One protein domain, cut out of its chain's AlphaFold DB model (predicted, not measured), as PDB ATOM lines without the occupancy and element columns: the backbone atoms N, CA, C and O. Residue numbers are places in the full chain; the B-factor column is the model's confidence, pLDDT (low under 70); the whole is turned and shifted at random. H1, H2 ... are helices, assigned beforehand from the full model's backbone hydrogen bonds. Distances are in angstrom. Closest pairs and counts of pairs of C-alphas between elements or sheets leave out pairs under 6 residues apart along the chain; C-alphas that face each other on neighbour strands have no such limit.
ATOM      1  N   THR A  31      46.657 -16.393  98.720       79.88
ATOM      2  CA  THR A  31      45.807 -17.480  99.230       79.88
ATOM      3  C   THR A  31      44.347 -17.327  98.808       79.88
ATOM      4  O   THR A  31      43.746 -18.306  98.374       79.88
ATOM      5  N   LEU A  32      43.779 -16.117  98.896       79.75
ATOM      6  CA  LEU A  32      42.397 -15.864  98.469       79.75
ATOM      7  C   LEU A  32      42.229 -16.070  96.962       79.75
ATOM      8  O   LEU A  32      41.277 -16.729  96.558       79.75
ATOM      9  N   VAL A  33      43.181 -15.596  96.152       82.38
ATOM     10  CA  VAL A  33      43.203 -15.840  94.701       82.38
ATOM     11  C   VAL A  33      43.279 -17.337  94.396       82.38
ATOM     12  O   VAL A  33      42.526 -17.831  93.566       82.38
ATOM     13  N   HIS A  34      44.126 -18.103  95.090       83.62
ATOM     14  CA  HIS A  34      44.219 -19.551  94.877       83.62
ATOM     15  C   HIS A  34      42.950 -20.305  95.294       83.62
ATOM     16  O   HIS A  34      42.530 -21.223  94.590       83.62
ATOM     17  N   ILE A  35      42.333 -19.930  96.420       85.12
ATOM     18  CA  ILE A  35      41.053 -20.502  96.860       85.12
ATOM     19  C   ILE A  35      39.964 -20.186  95.834       85.12
ATOM     20  O   ILE A  35      39.209 -21.084  95.458       85.12
ATOM     21  N   PHE A  36      39.918 -18.939  95.361       87.06
ATOM     22  CA  PHE A  36      38.988 -18.508  94.330       87.06
ATOM     23  C   PHE A  36      39.190 -19.296  93.034       87.06
ATOM     24  O   PHE A  36      38.259 -19.974  92.616       87.06
ATOM     25  N   ASN A  37      40.397 -19.300  92.457       86.06
ATOM     26  CA  ASN A  37      40.696 -20.007  91.208       86.06
ATOM     27  C   ASN A  37      40.340 -21.490  91.310       86.06
ATOM     28  O   ASN A  37      39.661 -22.025  90.442       86.06
ATOM     29  N   ARG A  38      40.709 -22.150  92.415       86.81
ATOM     30  CA  ARG A  38      40.349 -23.554  92.631       86.81
ATOM     31  C   ARG A  38      38.835 -23.756  92.676       86.81
ATOM     32  O   ARG A  38      38.334 -24.687  92.052       86.81
ATOM     33  N   GLY A  39      38.115 -22.930  93.435       87.06
ATOM     34  CA  GLY A  39      36.656 -23.012  93.530       87.06
ATOM     35  C   GLY A  39      35.981 -22.769  92.179       87.06
ATOM     36  O   GLY A  39      35.089 -23.520  91.791       87.06
ATOM     37  N   TYR A  40      36.474 -21.773  91.448       88.25
ATOM     38  CA  TYR A  40      36.016 -21.385  90.125       88.25
ATOM     39  C   TYR A  40      36.218 -22.504  89.094       88.25
ATOM     40  O   TYR A  40      35.241 -22.937  88.483       88.25
ATOM     41  N   SER A  41      37.427 -23.064  88.976       89.06
ATOM     42  CA  SER A  41      37.709 -24.183  88.062       89.06
ATOM     43  C   SER A  41      36.905 -25.436  88.414       89.06
ATOM     44  O   SER A  41      36.366 -26.096  87.533       89.06
ATOM     45  N   VAL A  42      36.754 -25.762  89.705       89.12
ATOM     46  CA  VAL A  42      35.913 -26.898  90.129       89.12
ATOM     47  C   VAL A  42      34.443 -26.655  89.783       89.12
ATOM     48  O   VAL A  42      33.756 -27.574  89.342       89.12
ATOM     49  N   SER A  43      33.948 -25.428  89.965       90.38
ATOM     50  CA  SER A  43      32.582 -25.059  89.586       90.38
ATOM     51  C   SER A  43      32.354 -25.209  88.086       90.38
ATOM     52  O   SER A  43      31.381 -25.853  87.689       90.38
ATOM     53  N   LEU A  44      33.254 -24.658  87.264       92.44
ATOM     54  CA  LEU A  44      33.204 -24.780  85.808       92.44
ATOM     55  C   LEU A  44      33.250 -26.237  85.368       92.44
ATOM     56  O   LEU A  44      32.394 -26.658  84.601       92.44
ATOM     57  N   PHE A  45      34.172 -27.023  85.923       93.44
ATOM     58  CA  PHE A  45      34.291 -28.437  85.604       93.44
ATOM     59  C   PHE A  45      33.002 -29.206  85.916       93.44
ATOM     60  O   PHE A  45      32.476 -29.905  85.053       93.44
ATOM     61  N   ASN A  46      32.448 -29.039  87.121       93.81
ATOM     62  CA  ASN A  46      31.206 -29.710  87.509       93.81
ATOM     63  C   ASN A  46      30.028 -29.287  86.621       93.81
ATOM     64  O   ASN A  46      29.219 -30.126  86.231       93.81
ATOM     65  N   PHE A  47      29.941 -27.997  86.286       95.56
ATOM     66  CA  PHE A  47      28.961 -27.484  85.335       95.56
ATOM     67  C   PHE A  47      29.133 -28.145  83.956       95.56
ATOM     68  O   PHE A  47      28.167 -28.664  83.396       95.56
ATOM     69  N   GLY A  48      30.372 -28.185  83.455       96.81
ATOM     70  CA  GLY A  48      30.793 -28.809  82.203       96.81
ATOM     71  C   GLY A  48      30.394 -30.276  82.096       96.81
ATOM     72  O   GLY A  48      29.810 -30.693  81.098       96.81
ATOM     73  N   GLU A  49      30.637 -31.055  83.147       97.44
ATOM     74  CA  GLU A  49      30.259 -32.470  83.200       97.44
ATOM     75  C   GLU A  49      28.742 -32.667  83.087       97.44
ATOM     76  O   GLU A  49      28.286 -33.550  82.355       97.44
ATOM     77  N   ILE A  50      27.944 -31.821  83.751       97.75
ATOM     78  CA  ILE A  50      26.478 -31.877  83.659       97.75
ATOM     79  C   ILE A  50      26.021 -31.587  82.226       97.75
ATOM     80  O   ILE A  50      25.239 -32.359  81.666       97.75
ATOM     81  N   VAL A  51      26.509 -30.504  81.610       97.75
ATOM     82  CA  VAL A  51      26.098 -30.137  80.241       97.75
ATOM     83  C   VAL A  51      26.587 -31.136  79.198       97.75
ATOM     84  O   VAL A  51      25.858 -31.450  78.257       97.75
ATOM     85  N   ASN A  52      27.764 -31.729  79.397       98.25
ATOM     86  CA  ASN A  52      28.236 -32.815  78.552       98.25
ATOM     87  C   ASN A  52      27.289 -34.021  78.639       98.25
ATOM     88  O   ASN A  52      26.842 -34.531  77.609       98.25
ATOM     89  N   LYS A  53      26.890 -34.421  79.855       97.81
ATOM     90  CA  LYS A  53      25.938 -35.523  80.058       97.81
ATOM     91  C   LYS A  53      24.568 -35.235  79.459       97.81
ATOM     92  O   LYS A  53      24.024 -36.116  78.798       97.81
ATOM     93  N   LEU A  54      24.050 -34.012  79.599       97.25
ATOM     94  CA  LEU A  54      22.823 -33.567  78.921       97.25
ATOM     95  C   LEU A  54      22.909 -33.762  77.401       97.25
ATOM     96  O   LEU A  54      21.937 -34.178  76.770       97.25
ATOM     97  N   SER A  55      24.082 -33.530  76.810       96.88
ATOM     98  CA  SER A  55      24.291 -33.702  75.373       96.88
ATOM     99  C   SER A  55      24.310 -35.161  74.894       96.88
ATOM    100  O   SER A  55      24.120 -35.422  73.702       96.88
ATOM    101  N   GLU A  56      24.519 -36.107  75.811       96.88
ATOM    102  CA  GLU A  56      24.710 -37.536  75.542       96.88
ATOM    103  C   GLU A  56      23.513 -38.409  75.953       96.88
ATOM    104  O   GLU A  56      23.567 -39.628  75.780       96.88
ATOM    105  N   VAL A  57      22.439 -37.813  76.485       95.44
ATOM    106  CA  VAL A  57      21.283 -38.529  77.048       95.44
ATOM    107  C   VAL A  57      20.667 -39.520  76.057       95.44
ATOM    108  O   VAL A  57      20.281 -39.175  74.935       95.44
ATOM    109  N   LYS A  58      20.462 -40.762  76.509       93.94
ATOM    110  CA  LYS A  58      19.830 -41.833  75.722       93.94
ATOM    111  C   LYS A  58      18.589 -42.401  76.394       93.94
ATOM    112  O   LYS A  58      17.651 -42.779  75.687       93.94
ATOM    113  N   THR A  59      18.558 -42.436  77.717       94.81
ATOM    114  CA  THR A  59      17.579 -43.175  78.517       94.81
ATOM    115  C   THR A  59      17.014 -42.326  79.655       94.81
ATOM    116  O   THR A  59      17.496 -41.230  79.929       94.81
ATOM    117  N   LYS A  60      15.970 -42.828  80.326       91.50
ATOM    118  CA  LYS A  60      15.429 -42.184  81.534       91.50
ATOM    119  C   LYS A  60      16.367 -42.302  82.738       91.50
ATOM    120  O   LYS A  60      16.356 -41.411  83.578       91.50
ATOM    121  N   ASP A  61      17.196 -43.338  82.800       93.88
ATOM    122  CA  ASP A  61      18.171 -43.494  83.884       93.88
ATOM    123  C   ASP A  61      19.251 -42.407  83.813       93.88
ATOM    124  O   ASP A  61      19.631 -41.853  84.844       93.88
ATOM    125  N   ASP A  62      19.652 -42.004  82.598       94.69
ATOM    126  CA  ASP A  62      20.542 -40.852  82.396       94.69
ATOM    127  C   ASP A  62      19.929 -39.569  82.985       94.69
ATOM    128  O   ASP A  62      20.629 -38.778  83.610       94.69
ATOM    129  N   ILE A  63      18.612 -39.377  82.836       94.69
ATOM    130  CA  ILE A  63      17.895 -38.220  83.395       94.69
ATOM    131  C   ILE A  63      17.933 -38.226  84.923       94.69
ATOM    132  O   ILE A  63      18.194 -37.188  85.527       94.69
ATOM    133  N   ILE A  64      17.707 -39.382  85.553       94.06
ATOM    134  CA  ILE A  64      17.763 -39.521  87.015       94.06
ATOM    135  C   ILE A  64      19.175 -39.204  87.519       94.06
ATOM    136  O   ILE A  64      19.335 -38.461  88.489       94.06
ATOM    137  N   TYR A  65      20.196 -39.727  86.837       95.69
ATOM    138  CA  TYR A  65      21.592 -39.469  87.173       95.69
ATOM    139  C   TYR A  65      21.943 -37.979  87.055       95.69
ATOM    140  O   TYR A  65      22.469 -37.391  88.001       95.69
ATOM    141  N   ILE A  66      21.584 -37.345  85.934       97.00
ATOM    142  CA  ILE A  66      21.802 -35.909  85.714       97.00
ATOM    143  C   ILE A  66      21.060 -35.082  86.766       97.00
ATOM    144  O   ILE A  66      21.631 -34.127  87.285       97.00
ATOM    145  N   ASN A  67      19.833 -35.458  87.139       95.75
ATOM    146  CA  ASN A  67      19.095 -34.761  88.189       95.75
ATOM    147  C   ASN A  67      19.855 -34.770  89.522       95.75
ATOM    148  O   ASN A  67      19.974 -33.731  90.164       95.75
ATOM    149  N   GLY A  68      20.451 -35.908  89.891       95.44
ATOM    150  CA  GLY A  68      21.327 -35.991  91.062       95.44
ATOM    151  C   GLY A  68      22.548 -35.070  90.962       95.44
ATOM    152  O   GLY A  68      22.889 -34.393  91.931       95.44
ATOM    153  N   MET A  69      23.185 -34.984  89.790       95.81
ATOM    154  CA  MET A  69      24.313 -34.064  89.577       95.81
ATOM    155  C   MET A  69      23.891 -32.592  89.697       95.81
ATOM    156  O   MET A  69      24.598 -31.801  90.321       95.81
ATOM    157  N   VAL A  70      22.731 -32.230  89.140       95.75
ATOM    158  CA  VAL A  70      22.160 -30.877  89.224       95.75
ATOM    159  C   VAL A  70      21.818 -30.517  90.671       95.75
ATOM    160  O   VAL A  70      22.147 -29.418  91.117       95.75
ATOM    161  N   ASP A  71      21.227 -31.441  91.432       94.00
ATOM    162  CA  ASP A  71      20.940 -31.247  92.856       94.00
ATOM    163  C   ASP A  71      22.218 -30.977  93.660       94.00
ATOM    164  O   ASP A  71      22.270 -30.032  94.453       94.00
ATOM    165  N   ILE A  72      23.276 -31.756  93.418       91.94
ATOM    166  CA  ILE A  72      24.586 -31.564  94.053       91.94
ATOM    167  C   ILE A  72      25.182 -30.207  93.662       91.94
ATOM    168  O   ILE A  72      25.654 -29.482  94.537       91.94
ATOM    169  N   TYR A  73      25.147 -29.839  92.380       92.06
ATOM    170  CA  TYR A  73      25.684 -28.566  91.898       92.06
ATOM    171  C   TYR A  73      24.994 -27.367  92.558       92.06
ATOM    172  O   TYR A  73      25.664 -26.486  93.099       92.06
ATOM    173  N   LEU A  74      23.658 -27.365  92.577       90.56
ATOM    174  CA  LEU A  74      22.856 -26.289  93.164       90.56
ATOM    175  C   LEU A  74      22.985 -26.211  94.692       90.56
ATOM    176  O   LEU A  74      22.811 -25.136  95.259       90.56
ATOM    177  N   THR A  75      23.292 -27.328  95.356       85.19
ATOM    178  CA  THR A  75      23.517 -27.367  96.811       85.19
ATOM    179  C   THR A  75      24.924 -26.895  97.181       85.19
ATOM    180  O   THR A  75      25.107 -26.237  98.203       85.19
ATOM    181  N   ASN A  76      25.921 -27.215  96.352       73.19
ATOM    182  CA  ASN A  76      27.329 -27.008  96.678       73.19
ATOM    183  C   ASN A  76      27.933 -25.711  96.129       73.19
ATOM    184  O   ASN A  76      29.081 -25.434  96.478       73.19
ATOM    185  N   ASN A  77      27.254 -24.929  95.270       64.50
ATOM    186  CA  ASN A  77      27.964 -23.839  94.593       64.50
ATOM    187  C   ASN A  77      27.217 -22.542  94.243       64.50
ATOM    188  O   ASN A  77      26.005 -22.513  94.030       64.50
ATOM    189  N   SER A  78      28.057 -21.493  94.138       59.69
ATOM    190  CA  SER A  78      27.916 -20.103  93.645       59.69
ATOM    191  C   SER A  78      27.971 -18.964  94.672       59.69
ATOM    192  O   SER A  78      28.799 -18.067  94.511       59.69
ATOM    193  N   LEU A  79      27.167 -18.982  95.741       64.69
ATOM    194  CA  LEU A  79      27.050 -17.821  96.643       64.69
ATOM    195  C   LEU A  79      28.377 -17.455  97.324       64.69
ATOM    196  O   LEU A  79      28.706 -16.278  97.458       64.69
ATOM    197  N   PHE A  80      29.176 -18.460  97.692       74.00
ATOM    198  CA  PHE A  80      30.500 -18.238  98.268       74.00
ATOM    199  C   PHE A  80      31.472 -17.599  97.260       74.00
ATOM    200  O   PHE A  80      32.184 -16.661  97.612       74.00
ATOM    201  N   MET A  81      31.474 -18.036  95.998       78.81
ATOM    202  CA  MET A  81      32.351 -17.459  94.972       78.81
ATOM    203  C   MET A  81      31.975 -16.018  94.648       78.81
ATOM    204  O   MET A  81      32.855 -15.161  94.625       78.81
ATOM    205  N   VAL A  82      30.679 -15.730  94.489       77.25
ATOM    206  CA  VAL A  82      30.192 -14.356  94.295       77.25
ATOM    207  C   VAL A  82      30.620 -13.481  95.475       77.25
ATOM    208  O   VAL A  82      31.159 -12.399  95.259       77.25
ATOM    209  N   SER A  83      30.501 -13.981  96.714       76.12
ATOM    210  CA  SER A  83      30.949 -13.254  97.910       76.12
ATOM    211  C   SER A  83      32.458 -12.961  97.927       76.12
ATOM    212  O   SER A  83      32.866 -11.901  98.398       76.12
ATOM    213  N   MET A  84      33.291 -13.855  97.376       80.75
ATOM    214  CA  MET A  84      34.732 -13.617  97.236       80.75
ATOM    215  C   MET A  84      35.029 -12.557  96.173       80.75
ATOM    216  O   MET A  84      35.874 -11.697  96.409       80.75
ATOM    217  N   ILE A  85      34.315 -12.568  95.041       78.75
ATOM    218  CA  ILE A  85      34.512 -11.594  93.957       78.75
ATOM    219  C   ILE A  85      34.147 -10.179  94.415       78.75
ATOM    220  O   ILE A  85      34.928  -9.252  94.201       78.75
ATOM    221  N   VAL A  86      33.001 -10.016  95.082       77.31
ATOM    222  CA  VAL A  86      32.550  -8.709  95.600       77.31
ATOM    223  C   VAL A  86      33.315  -8.270  96.851       77.31
ATOM    224  O   VAL A  86      33.114  -7.158  97.338       77.31
ATOM    225  N   SER A  87      34.187  -9.124  97.401       74.44
ATOM    226  CA  SER A  87      35.042  -8.735  98.517       74.44
ATOM    227  C   SER A  87      36.113  -7.755  98.036       74.44
ATOM    228  O   SER A  87      37.066  -8.109  97.335       74.44
ATOM    229  N   SER A  88      35.939  -6.495  98.421       71.81
ATOM    230  CA  SER A  88      36.841  -5.425  98.017       71.81
ATOM    231  C   SER A  88      38.023  -5.248  98.971       71.81
ATOM    232  O   SER A  88      37.971  -5.569 100.169       71.81
ATOM    233  N   ASP A  89      39.124  -4.733  98.438       67.94
ATOM    234  CA  ASP A  89      40.206  -4.129  99.199       67.94
ATOM    235  C   ASP A  89      39.819  -2.735  99.720       67.94
ATOM    236  O   ASP A  89      38.688  -2.269  99.580       67.94
ATOM    237  N   LYS A  90      40.771  -2.069 100.377       67.44
ATOM    238  CA  LYS A  90      40.583  -0.720 100.929       67.44
ATOM    239  C   LYS A  90      40.255   0.345  99.869       67.44
ATOM    240  O   LYS A  90      39.809   1.423 100.242       67.44
ATOM    241  N   ASN A  91      40.492   0.054  98.590       64.56
ATOM    242  CA  ASN A  91      40.252   0.941  97.457       64.56
ATOM    243  C   ASN A  91      38.952   0.596  96.706       64.56
ATOM    244  O   ASN A  91      38.632   1.265  95.732       64.56
ATOM    245  N   GLY A  92      38.197  -0.418  97.150       63.88
ATOM    246  CA  GLY A  92      36.976  -0.862  96.475       63.88
ATOM    247  C   GLY A  92      37.208  -1.916  95.386       63.88
ATOM    248  O   GLY A  92      36.233  -2.435  94.843       63.88
ATOM    249  N   GLU A  93      38.457  -2.300  95.115       68.50
ATOM    250  CA  GLU A  93      38.802  -3.252  94.057       68.50
ATOM    251  C   GLU A  93      38.664  -4.695  94.527       68.50
ATOM    252  O   GLU A  93      38.960  -5.009  95.681       68.50
ATOM    253  N   SER A  94      38.229  -5.593  93.637       72.38
ATOM    254  CA  SER A  94      38.145  -7.016  93.983       72.38
ATOM    255  C   SER A  94      39.526  -7.547  94.350       72.38
ATOM    256  O   SER A  94      40.520  -7.276  93.679       72.38
ATOM    257  N   LYS A  95      39.593  -8.346  95.415       77.62
ATOM    258  CA  LYS A  95      40.853  -8.966  95.842       77.62
ATOM    259  C   LYS A  95      41.279 -10.133  94.954       77.62
ATOM    260  O   LYS A  95      42.455 -10.482  94.952       77.62
ATOM    261  N   VAL A  96      40.336 -10.752  94.242       82.12
ATOM    262  CA  VAL A  96      40.533 -12.083  93.641       82.12
ATOM    263  C   VAL A  96      40.382 -12.129  92.125       82.12
ATOM    264  O   VAL A  96      40.868 -13.077  91.516       82.12
ATOM    265  N   VAL A  97      39.744 -11.127  91.516       85.06
ATOM    266  CA  VAL A  97      39.482 -11.066  90.070       85.06
ATOM    267  C   VAL A  97      39.849  -9.687  89.535       85.06
ATOM    268  O   VAL A  97      39.614  -8.681  90.201       85.06
ATOM    269  N   ASP A  98      40.408  -9.643  88.325       86.44
ATOM    270  CA  ASP A  98      40.714  -8.388  87.643       86.44
ATOM    271  C   ASP A  98      39.426  -7.569  87.392       86.44
ATOM    272  O   ASP A  98      38.440  -8.125  86.886       86.44
ATOM    273  N   PRO A  99      39.401  -6.262  87.712       85.75
ATOM    274  CA  PRO A  99      38.222  -5.417  87.516       85.75
ATOM    275  C   PRO A  99      37.669  -5.437  86.085       85.75
ATOM    276  O   PRO A  99      36.462  -5.293  85.901       85.75
ATOM    277  N   PHE A 100      38.520  -5.662  85.079       88.62
ATOM    278  CA  PHE A 100      38.150  -5.689  83.664       88.62
ATOM    279  C   PHE A 100      37.164  -6.811  83.287       88.62
ATOM    280  O   PHE A 100      36.384  -6.648  82.342       88.62
ATOM    281  N   ILE A 101      37.185  -7.932  84.019       90.50
ATOM    282  CA  ILE A 101      36.329  -9.110  83.768       90.50
ATOM    283  C   ILE A 101      35.384  -9.431  84.932       90.50
ATOM    284  O   ILE A 101      34.667 -10.431  84.901       90.50
ATOM    285  N   ARG A 102      35.418  -8.624  85.999       88.81
ATOM    286  CA  ARG A 102      34.749  -8.923  87.269       88.81
ATOM    287  C   ARG A 102      33.250  -9.146  87.100       88.81
ATOM    288  O   ARG A 102      32.741 -10.169  87.552       88.81
ATOM    289  N   GLU A 103      32.566  -8.198  86.467       89.06
ATOM    290  CA  GLU A 103      31.113  -8.268  86.274       89.06
ATOM    291  C   GLU A 103      30.739  -9.437  85.357       89.06
ATOM    292  O   GLU A 103      29.824 -10.190  85.675       89.06
ATOM    293  N   ASP A 104      31.517  -9.684  84.298       92.38
ATOM    294  CA  ASP A 104      31.262 -10.784  83.363       92.38
ATOM    295  C   ASP A 104      31.319 -12.155  84.056       92.38
ATOM    296  O   ASP A 104      30.479 -13.021  83.797       92.38
ATOM    297  N   ILE A 105      32.287 -12.353  84.966       91.44
ATOM    298  CA  ILE A 105      32.378 -13.575  85.778       91.44
ATOM    299  C   ILE A 105      31.187 -13.685  86.731       91.44
ATOM    300  O   ILE A 105      30.631 -14.776  86.874       91.44
ATOM    301  N   VAL A 106      30.793 -12.596  87.397       90.44
ATOM    302  CA  VAL A 106      29.636 -12.600  88.310       90.44
ATOM    303  C   VAL A 106      28.364 -12.985  87.556       90.44
ATOM    304  O   VAL A 106      27.645 -13.886  87.995       90.44
ATOM    305  N   ASP A 107      28.129 -12.374  86.398       91.81
ATOM    306  CA  ASP A 107      26.994 -12.683  85.533       91.81
ATOM    307  C   ASP A 107      27.027 -14.134  85.061       91.81
ATOM    308  O   ASP A 107      26.015 -14.830  85.132       91.81
ATOM    309  N   MET A 108      28.198 -14.644  84.678       93.50
ATOM    310  CA  MET A 108      28.360 -16.041  84.277       93.50
ATOM    311  C   MET A 108      28.015 -17.009  85.397       93.50
ATOM    312  O   MET A 108      27.272 -17.964  85.170       93.50
ATOM    313  N   LEU A 109      28.490 -16.756  86.614       91.56
ATOM    314  CA  LEU A 109      28.142 -17.585  87.762       91.56
ATOM    315  C   LEU A 109      26.631 -17.554  88.031       91.56
ATOM    316  O   LEU A 109      26.031 -18.606  88.252       91.56
ATOM    317  N   HIS A 110      25.989 -16.386  87.958       91.06
ATOM    318  CA  HIS A 110      24.534 -16.283  88.100       91.06
ATOM    319  C   HIS A 110      23.780 -17.025  86.990       91.06
ATOM    320  O   HIS A 110      22.825 -17.760  87.269       91.06
ATOM    321  N   ASN A 111      24.234 -16.887  85.747       93.31
ATOM    322  CA  ASN A 111      23.646 -17.535  84.585       93.31
ATOM    323  C   ASN A 111      23.784 -19.059  84.655       93.31
ATOM    324  O   ASN A 111      22.824 -19.760  84.350       93.31
ATOM    325  N   GLN A 112      24.909 -19.589  85.144       93.94
ATOM    326  CA  GLN A 112      25.082 -21.028  85.365       93.94
ATOM    327  C   GLN A 112      24.080 -21.582  86.384       93.94
ATOM    328  O   GLN A 112      23.463 -22.619  86.140       93.94
ATOM    329  N   ILE A 113      23.864 -20.883  87.505       92.62
ATOM    330  CA  ILE A 113      22.854 -21.282  88.501       92.62
ATOM    331  C   ILE A 113      21.458 -21.251  87.881       92.62
ATOM    332  O   ILE A 113      20.679 -22.185  88.065       92.62
ATOM    333  N   SER A 114      21.127 -20.159  87.188       92.88
ATOM    334  CA  SER A 114      19.822 -19.973  86.554       92.88
ATOM    335  C   SER A 114      19.552 -21.081  85.541       92.88
ATOM    336  O   SER A 114      18.511 -21.735  85.597       92.88
ATOM    337  N   PHE A 115      20.532 -21.370  84.688       95.31
ATOM    338  CA  PHE A 115      20.489 -22.464  83.732       95.31
ATOM    339  C   PHE A 115      20.276 -23.815  84.426       95.31
ATOM    340  O   PHE A 115      19.389 -24.572  84.046       95.31
ATOM    341  N   MET A 116      21.014 -24.111  85.500       94.81
ATOM    342  CA  MET A 116      20.860 -25.375  86.231       94.81
ATOM    343  C   MET A 116      19.498 -25.509  86.924       94.81
ATOM    344  O   MET A 116      18.951 -26.610  86.992       94.81
ATOM    345  N   LYS A 117      18.895 -24.402  87.375       93.44
ATOM    346  CA  LYS A 117      17.506 -24.391  87.865       93.44
ATOM    347  C   LYS A 117      16.510 -24.700  86.745       93.44
ATOM    348  O   LYS A 117      15.639 -25.540  86.946       93.44
ATOM    349  N   GLN A 118      16.678 -24.099  85.567       93.50
ATOM    350  CA  GLN A 118      15.837 -24.393  84.399       93.50
ATOM    351  C   GLN A 118      15.967 -25.858  83.961       93.50
ATOM    352  O   GLN A 118      14.964 -26.511  83.686       93.50
ATOM    353  N   ILE A 119      17.189 -26.408  83.956       94.75
ATOM    354  CA  ILE A 119      17.407 -27.835  83.703       94.75
ATOM    355  C   ILE A 119      16.646 -28.668  84.726       94.75
ATOM    356  O   ILE A 119      15.884 -29.538  84.324       94.75
ATOM    357  N   LYS A 120      16.791 -28.388  86.026       93.75
ATOM    358  CA  LYS A 120      16.083 -29.124  87.083       93.75
ATOM    359  C   LYS A 120      14.573 -29.164  86.844       93.75
ATOM    360  O   LYS A 120      13.974 -30.230  86.933       93.75
ATOM    361  N   GLU A 121      13.970 -28.034  86.493       91.75
ATOM    362  CA  GLU A 121      12.549 -27.968  86.136       91.75
ATOM    363  C   GLU A 121      12.228 -28.814  84.895       91.75
ATOM    364  O   GLU A 121      11.263 -29.581  84.900       91.75
ATOM    365  N   LEU A 122      13.071 -28.754  83.858       91.12
ATOM    366  CA  LEU A 122      12.921 -29.564  82.650       91.12
ATOM    367  C   LEU A 122      12.987 -31.071  82.939       91.12
ATOM    368  O   LEU A 122      12.224 -31.830  82.337       91.12
ATOM    369  N   LEU A 123      13.860 -31.517  83.849       91.00
ATOM    370  CA  LEU A 123      14.026 -32.940  84.180       91.00
ATOM    371  C   LEU A 123      12.780 -33.539  84.853       91.00
ATOM    372  O   LEU A 123      12.526 -34.736  84.703       91.00
ATOM    373  N   LEU A 124      11.985 -32.720  85.553       86.38
ATOM    374  CA  LEU A 124      10.757 -33.136  86.245       86.38
ATOM    375  C   LEU A 124       9.561 -33.333  85.296       86.38
ATOM    376  O   LEU A 124       8.553 -33.932  85.683       86.38
ATOM    377  N   ASN A 125       9.661 -32.859  84.052       84.38
ATOM    378  CA  ASN A 125       8.593 -32.977  83.064       84.38
ATOM    379  C   ASN A 125       8.478 -34.401  82.501       84.38
ATOM    380  O   ASN A 125       9.467 -35.111  82.317       84.38
ATOM    381  N   LYS A 126       7.252 -34.814  82.150       75.12
ATOM    382  CA  LYS A 126       6.978 -36.153  81.588       75.12
ATOM    383  C   LYS A 126       7.695 -36.408  80.254       75.12
ATOM    384  O   LYS A 126       8.077 -37.548  79.991       75.12
ATOM    385  N   ASP A 127       7.929 -35.346  79.482       84.19
ATOM    386  CA  ASP A 127       8.580 -35.377  78.166       84.19
ATOM    387  C   ASP A 127      10.071 -34.987  78.215       84.19
ATOM    388  O   ASP A 127      10.693 -34.738  77.182       84.19
ATOM    389  N   SER A 128      10.671 -34.961  79.414       83.50
ATOM    390  CA  SER A 128      12.055 -34.524  79.649       83.50
ATOM    391  C   SER A 128      13.066 -35.196  78.716       83.50
ATOM    392  O   SER A 128      13.876 -34.517  78.088       83.50
ATOM    393  N   LEU A 129      12.970 -36.518  78.542       88.62
ATOM    394  CA  LEU A 129      13.871 -37.278  77.674       88.62
ATOM    395  C   LEU A 129      13.835 -36.800  76.214       88.62
ATOM    396  O   LEU A 129      14.881 -36.724  75.573       88.62
ATOM    397  N   HIS A 130      12.648 -36.505  75.680       89.88
ATOM    398  CA  HIS A 130      12.503 -36.025  74.307       89.88
ATOM    399  C   HIS A 130      13.075 -34.609  74.169       89.88
ATOM    400  O   HIS A 130      13.908 -34.365  73.295       89.88
ATOM    401  N   ASN A 131      12.698 -33.708  75.079       88.69
ATOM    402  CA  ASN A 131      13.103 -32.302  75.031       88.69
ATOM    403  C   ASN A 131      14.622 -32.136  75.162       88.69
ATOM    404  O   ASN A 131      15.237 -31.380  74.414       88.69
ATOM    405  N   ILE A 132      15.251 -32.900  76.058       91.50
ATOM    406  CA  ILE A 132      16.703 -32.854  76.265       91.50
ATOM    407  C   ILE A 132      17.443 -33.417  75.051       91.50
ATOM    408  O   ILE A 132      18.396 -32.803  74.574       91.50
ATOM    409  N   LYS A 133      16.973 -34.536  74.486       91.50
ATOM    410  CA  LYS A 133      17.556 -35.091  73.256       91.50
ATOM    411  C   LYS A 133      17.487 -34.109  72.090       91.50
ATOM    412  O   LYS A 133      18.475 -33.975  71.367       91.50
ATOM    413  N   GLY A 134      16.363 -33.407  71.936       91.06
ATOM    414  CA  GLY A 134      16.172 -32.389  70.898       91.06
ATOM    415  C   GLY A 134      17.195 -31.249  70.958       91.06
ATOM    416  O   GLY A 134      17.497 -30.639  69.937       91.06
ATOM    417  N   GLN A 135      17.803 -31.020  72.124       92.69
ATOM    418  CA  GLN A 135      18.745 -29.927  72.366       92.69
ATOM    419  C   GLN A 135      20.203 -30.375  72.533       92.69
ATOM    420  O   GLN A 135      21.055 -29.573  72.909       92.69
ATOM    421  N   SER A 136      20.538 -31.625  72.190       94.38
ATOM    422  CA  SER A 136      21.902 -32.167  72.327       94.38
ATOM    423  C   SER A 136      22.987 -31.240  71.757       94.38
ATOM    424  O   SER A 136      24.019 -31.037  72.392       94.38
ATOM    425  N   LYS A 137      22.753 -30.621  70.588       95.88
ATOM    426  CA  LYS A 137      23.710 -29.682  69.978       95.88
ATOM    427  C   LYS A 137      23.945 -28.442  70.847       95.88
ATOM    428  O   LYS A 137      25.091 -28.068  71.052       95.88
ATOM    429  N   TYR A 138      22.880 -27.849  71.379       95.25
ATOM    430  CA  TYR A 138      22.975 -26.677  72.245       95.25
ATOM    431  C   TYR A 138      23.806 -26.980  73.501       95.25
ATOM    432  O   TYR A 138      24.717 -26.225  73.835       95.25
ATOM    433  N   TYR A 139      23.598 -28.143  74.125       96.94
ATOM    434  CA  TYR A 139      24.408 -28.568  75.268       96.94
ATOM    435  C   TYR A 139      25.881 -28.830  74.907       96.94
ATOM    436  O   TYR A 139      26.763 -28.518  75.706       96.94
ATOM    437  N   LYS A 140      26.176 -29.330  73.696       97.12
ATOM    438  CA  LYS A 140      27.566 -29.455  73.201       97.12
ATOM    439  C   LYS A 140      28.242 -28.102  73.033       97.12
ATOM    440  O   LYS A 140      29.416 -27.977  73.370       97.12
ATOM    441  N   ASP A 141      27.517 -27.110  72.525       97.12
ATOM    442  CA  ASP A 141      28.052 -25.760  72.339       97.12
ATOM    443  C   ASP A 141      28.401 -25.124  73.696       97.12
ATOM    444  O   ASP A 141      29.473 -24.535  73.839       97.12
ATOM    445  N   ILE A 142      27.559 -25.330  74.720       97.75
ATOM    446  CA  ILE A 142      27.856 -24.913  76.100       97.75
ATOM    447  C   ILE A 142      29.077 -25.657  76.649       97.75
ATOM    448  O   ILE A 142      29.984 -25.025  77.187       97.75
ATOM    449  N   TYR A 143      29.135 -26.985  76.505       97.56
ATOM    450  CA  TYR A 143      30.274 -27.769  76.991       97.56
ATOM    451  C   TYR A 143      31.593 -27.303  76.364       97.56
ATOM    452  O   TYR A 143      32.591 -27.138  77.061       97.56
ATOM    453  N   LYS A 144      31.596 -27.018  75.058       96.31
ATOM    454  CA  LYS A 144      32.774 -26.485  74.371       96.31
ATOM    455  C   LYS A 144      33.205 -25.132  74.948       96.31
ATOM    456  O   LYS A 144      34.386 -24.963  75.234       96.31
ATOM    457  N   ALA A 145      32.265 -24.205  75.141       95.88
ATOM    458  CA  ALA A 145      32.564 -22.904  75.739       95.88
ATOM    459  C   ALA A 145      33.124 -23.045  77.167       95.88
ATOM    460  O   ALA A 145      34.025 -22.314  77.562       95.88
ATOM    461  N   GLU A 146      32.643 -24.020  77.939       95.25
ATOM    462  CA  GLU A 146      33.174 -24.284  79.277       95.25
ATOM    463  C   GLU A 146      34.608 -24.830  79.223       95.25
ATOM    464  O   GLU A 146      35.446 -24.382  80.002       95.25
ATOM    465  N   ARG A 147      34.934 -25.723  78.278       94.38
ATOM    466  CA  ARG A 147      36.312 -26.216  78.082       94.38
ATOM    467  C   ARG A 147      37.305 -25.106  77.730       94.38
ATOM    468  O   ARG A 147      38.471 -25.223  78.092       94.38
ATOM    469  N   GLU A 148      36.856 -24.056  77.047       91.62
ATOM    470  CA  GLU A 148      37.669 -22.868  76.753       91.62
ATOM    471  C   GLU A 148      37.898 -21.997  78.003       91.62
ATOM    472  O   GLU A 148      38.939 -21.358  78.123       91.62
ATOM    473  N   LEU A 149      36.961 -22.005  78.959       91.69
ATOM    474  CA  LEU A 149      37.025 -21.208  80.190       91.69
ATOM    475  C   LEU A 149      37.695 -21.912  81.371       91.69
ATOM    476  O   LEU A 149      38.192 -21.233  82.270       91.69
ATOM    477  N   ASN A 150      37.699 -23.248  81.396       81.94
ATOM    478  CA  ASN A 150      38.233 -24.059  82.493       81.94
ATOM    479  C   ASN A 150      39.765 -24.168  82.460       81.94
ATOM    480  O   ASN A 150      40.355 -25.250  82.435       81.94
ATOM    481  N   MET A 151      40.392 -23.002  82.454       77.56
ATOM    482  CA  MET A 151      41.815 -22.756  82.604       77.56
ATOM    483  C   MET A 151      42.008 -21.693  83.692       77.56
ATOM    484  O   MET A 151      41.045 -21.063  84.133       77.56
ATOM    485  N   ASP A 152      43.243 -21.500  84.149       80.44
ATOM    486  CA  ASP A 152      43.542 -20.396  85.061       80.44
ATOM    487  C   ASP A 152      43.219 -19.053  84.389       80.44
ATOM    488  O   ASP A 152      43.490 -18.866  83.201       80.44
ATOM    489  N   ILE A 153      42.668 -18.108  85.159       85.00
ATOM    490  CA  ILE A 153      42.406 -16.753  84.666       85.00
ATOM    491  C   ILE A 153      43.752 -16.112  84.289       85.00
ATOM    492  O   ILE A 153      44.627 -15.984  85.158       85.00
ATOM    493  N   THR A 161      41.728 -10.242  77.498       94.19
ATOM    494  CA  THR A 161      40.755  -9.825  76.479       94.19
ATOM    495  C   THR A 161      40.123 -11.031  75.787       94.19
ATOM    496  O   THR A 161      38.904 -11.087  75.644       94.19
ATOM    497  N   LYS A 162      40.923 -12.036  75.402       93.62
ATOM    498  CA  LYS A 162      40.397 -13.293  74.840       93.62
ATOM    499  C   LYS A 162      39.519 -14.036  75.844       93.62
ATOM    500  O   LYS A 162      38.449 -14.509  75.484       93.62
ATOM    501  N   TYR A 163      39.951 -14.088  77.100       94.31
ATOM    502  CA  TYR A 163      39.218 -14.737  78.177       94.31
ATOM    503  C   TYR A 163      37.856 -14.078  78.421       94.31
ATOM    504  O   TYR A 163      36.844 -14.770  78.507       94.31
ATOM    505  N   LYS A 164      37.803 -12.740  78.432       95.25
ATOM    506  CA  LYS A 164      36.553 -11.973  78.505       95.25
ATOM    507  C   LYS A 164      35.588 -12.345  77.378       95.25
ATOM    508  O   LYS A 164      34.430 -12.632  77.658       95.25
ATOM    509  N   LEU A 165      36.065 -12.432  76.133       95.88
ATOM    510  CA  LEU A 165      35.231 -12.849  74.994       95.88
ATOM    511  C   LEU A 165      34.660 -14.265  75.181       95.88
ATOM    512  O   LEU A 165      33.498 -14.510  74.859       95.88
ATOM    513  N   SER A 166      35.442 -15.192  75.739       96.12
ATOM    514  CA  SER A 166      34.949 -16.531  76.082       96.12
ATOM    515  C   SER A 166      33.873 -16.491  77.177       96.12
ATOM    516  O   SER A 166      32.892 -17.234  77.088       96.12
ATOM    517  N   ILE A 167      33.997 -15.606  78.178       96.12
ATOM    518  CA  ILE A 167      32.970 -15.417  79.218       96.12
ATOM    519  C   ILE A 167      31.686 -14.853  78.598       96.12
ATOM    520  O   ILE A 167      30.598 -15.370  78.853       96.12
ATOM    521  N   GLU A 168      31.797 -13.833  77.747       95.94
ATOM    522  CA  GLU A 168      30.663 -13.232  77.033       95.94
ATOM    523  C   GLU A 168      29.938 -14.262  76.152       95.94
ATOM    524  O   GLU A 168      28.705 -14.335  76.153       95.94
ATOM    525  N   GLN A 169      30.688 -15.115  75.446       96.19
ATOM    526  CA  GLN A 169      30.124 -16.211  74.658       96.19
ATOM    527  C   GLN A 169      29.368 -17.214  75.538       96.19
ATOM    528  O   GLN A 169      28.251 -17.607  75.192       96.19
ATOM    529  N   MET A 170      29.947 -17.619  76.672       96.62
ATOM    530  CA  MET A 170      29.270 -18.486  77.636       96.62
ATOM    531  C   MET A 170      27.978 -17.835  78.141       96.62
ATOM    532  O   MET A 170      26.916 -18.446  78.058       96.62
ATOM    533  N   ASN A 171      28.032 -16.576  78.580       95.56
ATOM    534  CA  ASN A 171      26.861 -15.819  79.025       95.56
ATOM    535  C   ASN A 171      25.754 -15.804  77.970       95.56
ATOM    536  O   ASN A 171      24.616 -16.166  78.269       95.56
ATOM    537  N   SER A 172      26.097 -15.487  76.720       95.38
ATOM    538  CA  SER A 172      25.145 -15.494  75.608       95.38
ATOM    539  C   SER A 172      24.471 -16.856  75.419       95.38
ATOM    540  O   SER A 172      23.265 -16.919  75.168       95.38
ATOM    541  N   LEU A 173      25.217 -17.956  75.554       95.56
ATOM    542  CA  LEU A 173      24.656 -19.303  75.463       95.56
ATOM    543  C   LEU A 173      23.697 -19.596  76.620       95.56
ATOM    544  O   LEU A 173      22.616 -20.123  76.368       95.56
ATOM    545  N   LEU A 174      24.061 -19.241  77.853       94.81
ATOM    546  CA  LEU A 174      23.280 -19.542  79.059       94.81
ATOM    547  C   LEU A 174      22.006 -18.702  79.196       94.81
ATOM    548  O   LEU A 174      21.066 -19.131  79.859       94.81
ATOM    549  N   THR A 175      21.951 -17.527  78.565       90.75
ATOM    550  CA  THR A 175      20.752 -16.672  78.563       90.75
ATOM    551  C   THR A 175      19.697 -17.084  77.536       90.75
ATOM    552  O   THR A 175      18.586 -16.559  77.560       90.75
ATOM    553  N   LYS A 176      20.016 -18.007  76.618       85.56
ATOM    554  CA  LYS A 176      19.029 -18.525  75.660       85.56
ATOM    555  C   LYS A 176      17.995 -19.364  76.405       85.56
ATOM    556  O   LYS A 176      18.353 -20.253  77.172       85.56
TER     557      LYS A 176
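What this domain is: This is residues 31 to 153 and 161 to 176 of the 182 residues of an uncharacterized protein of Brevibacillus laterosporus (UniProt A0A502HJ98). Five helices, H1, H2, H4, H6 and H7, make an elongated up-and-down bundle, each running against the one before it, with H1 and H4 nearest the middle. The short helix H3 sits between H1 and H4 near the end where H1 begins, the long link of residues 86 to 101 lies at that same end, and the short helix H5 sits at the opposite end by H1 and H2. The printed part has 139 residues with seven named helices, H1 to H7 in order, and no named strand: the class is all helix. It is compact, with a radius of gyration of the C-alphas of 15.7 A, and spans 52 by 28 by 20 A.

How they stand to each other: H1, residues 31 to 56, is the hub and touches four helices. H2, residues 60 to 76, forms a helical hairpin with H1, a shallow tilt of 17 degrees, opposite ways; H1 touches H2 with residues 46 to 54 alone, and the closest C-alphas, those of Ile 50 and Ile 66, are 6.5 A apart. H3, residues 79 to 85, touches H1 at a steep tilt of 49 degrees, with the C-alphas of Phe 36 and Met 81 closest at 6.7 A. H4, residues 102 to 123, forms a helical hairpin with H3, closest at the C-alphas of Val 82 and Val 106, 6.3 A. H4 also touches H2, where the C-alphas of Val 70 and Met 116 are closest at 6.4 A, at a tilt of 38 degrees, only just steep. H1 and H4 are close but not clearly touching. H5, residues 128 to 134, is about perpendicular to H1 at 88 degrees and touches it, closest at the C-alphas of Leu 54 and Ile 132, 6.7 A. H6, residues 136 to 149, touches H1 at a shallow tilt of 19 degrees, opposite ways, closest at the C-alphas of Ser 55 and Ser 136, 4.2 A. H7, residues 161 to 174, touches H6 at the C-alphas of Ala 145 and Met 170, 5.8 A, and H4 at those of Met 108 and Asn 171, 5.5 A. H1 and H7 are apart. In H1 to H7 every O i to N i+4 pair is within hydrogen-bond range.

Where its parts are: H1 begins at C-alpha 31 (45.807, -17.480, 99.230) and is 37.5 A long. H2 is 24.5 A long, H4 31.9 A, H6 20.3 A and H7 20.2 A. H7 ends at C-alpha 174 (23.280, -19.542, 79.059).

The domain as a whole: The C-alphas of Thr 59 and Lys 90 are farthest apart, 53.2 A. Residues 154 to 160 are not printed, and C-alphas 153 and 161 are 10.9 A apart across the cut. The link from H3 to H4 is long. The pLDDT is under 70 at residues 77 to 79 and 89 to 93.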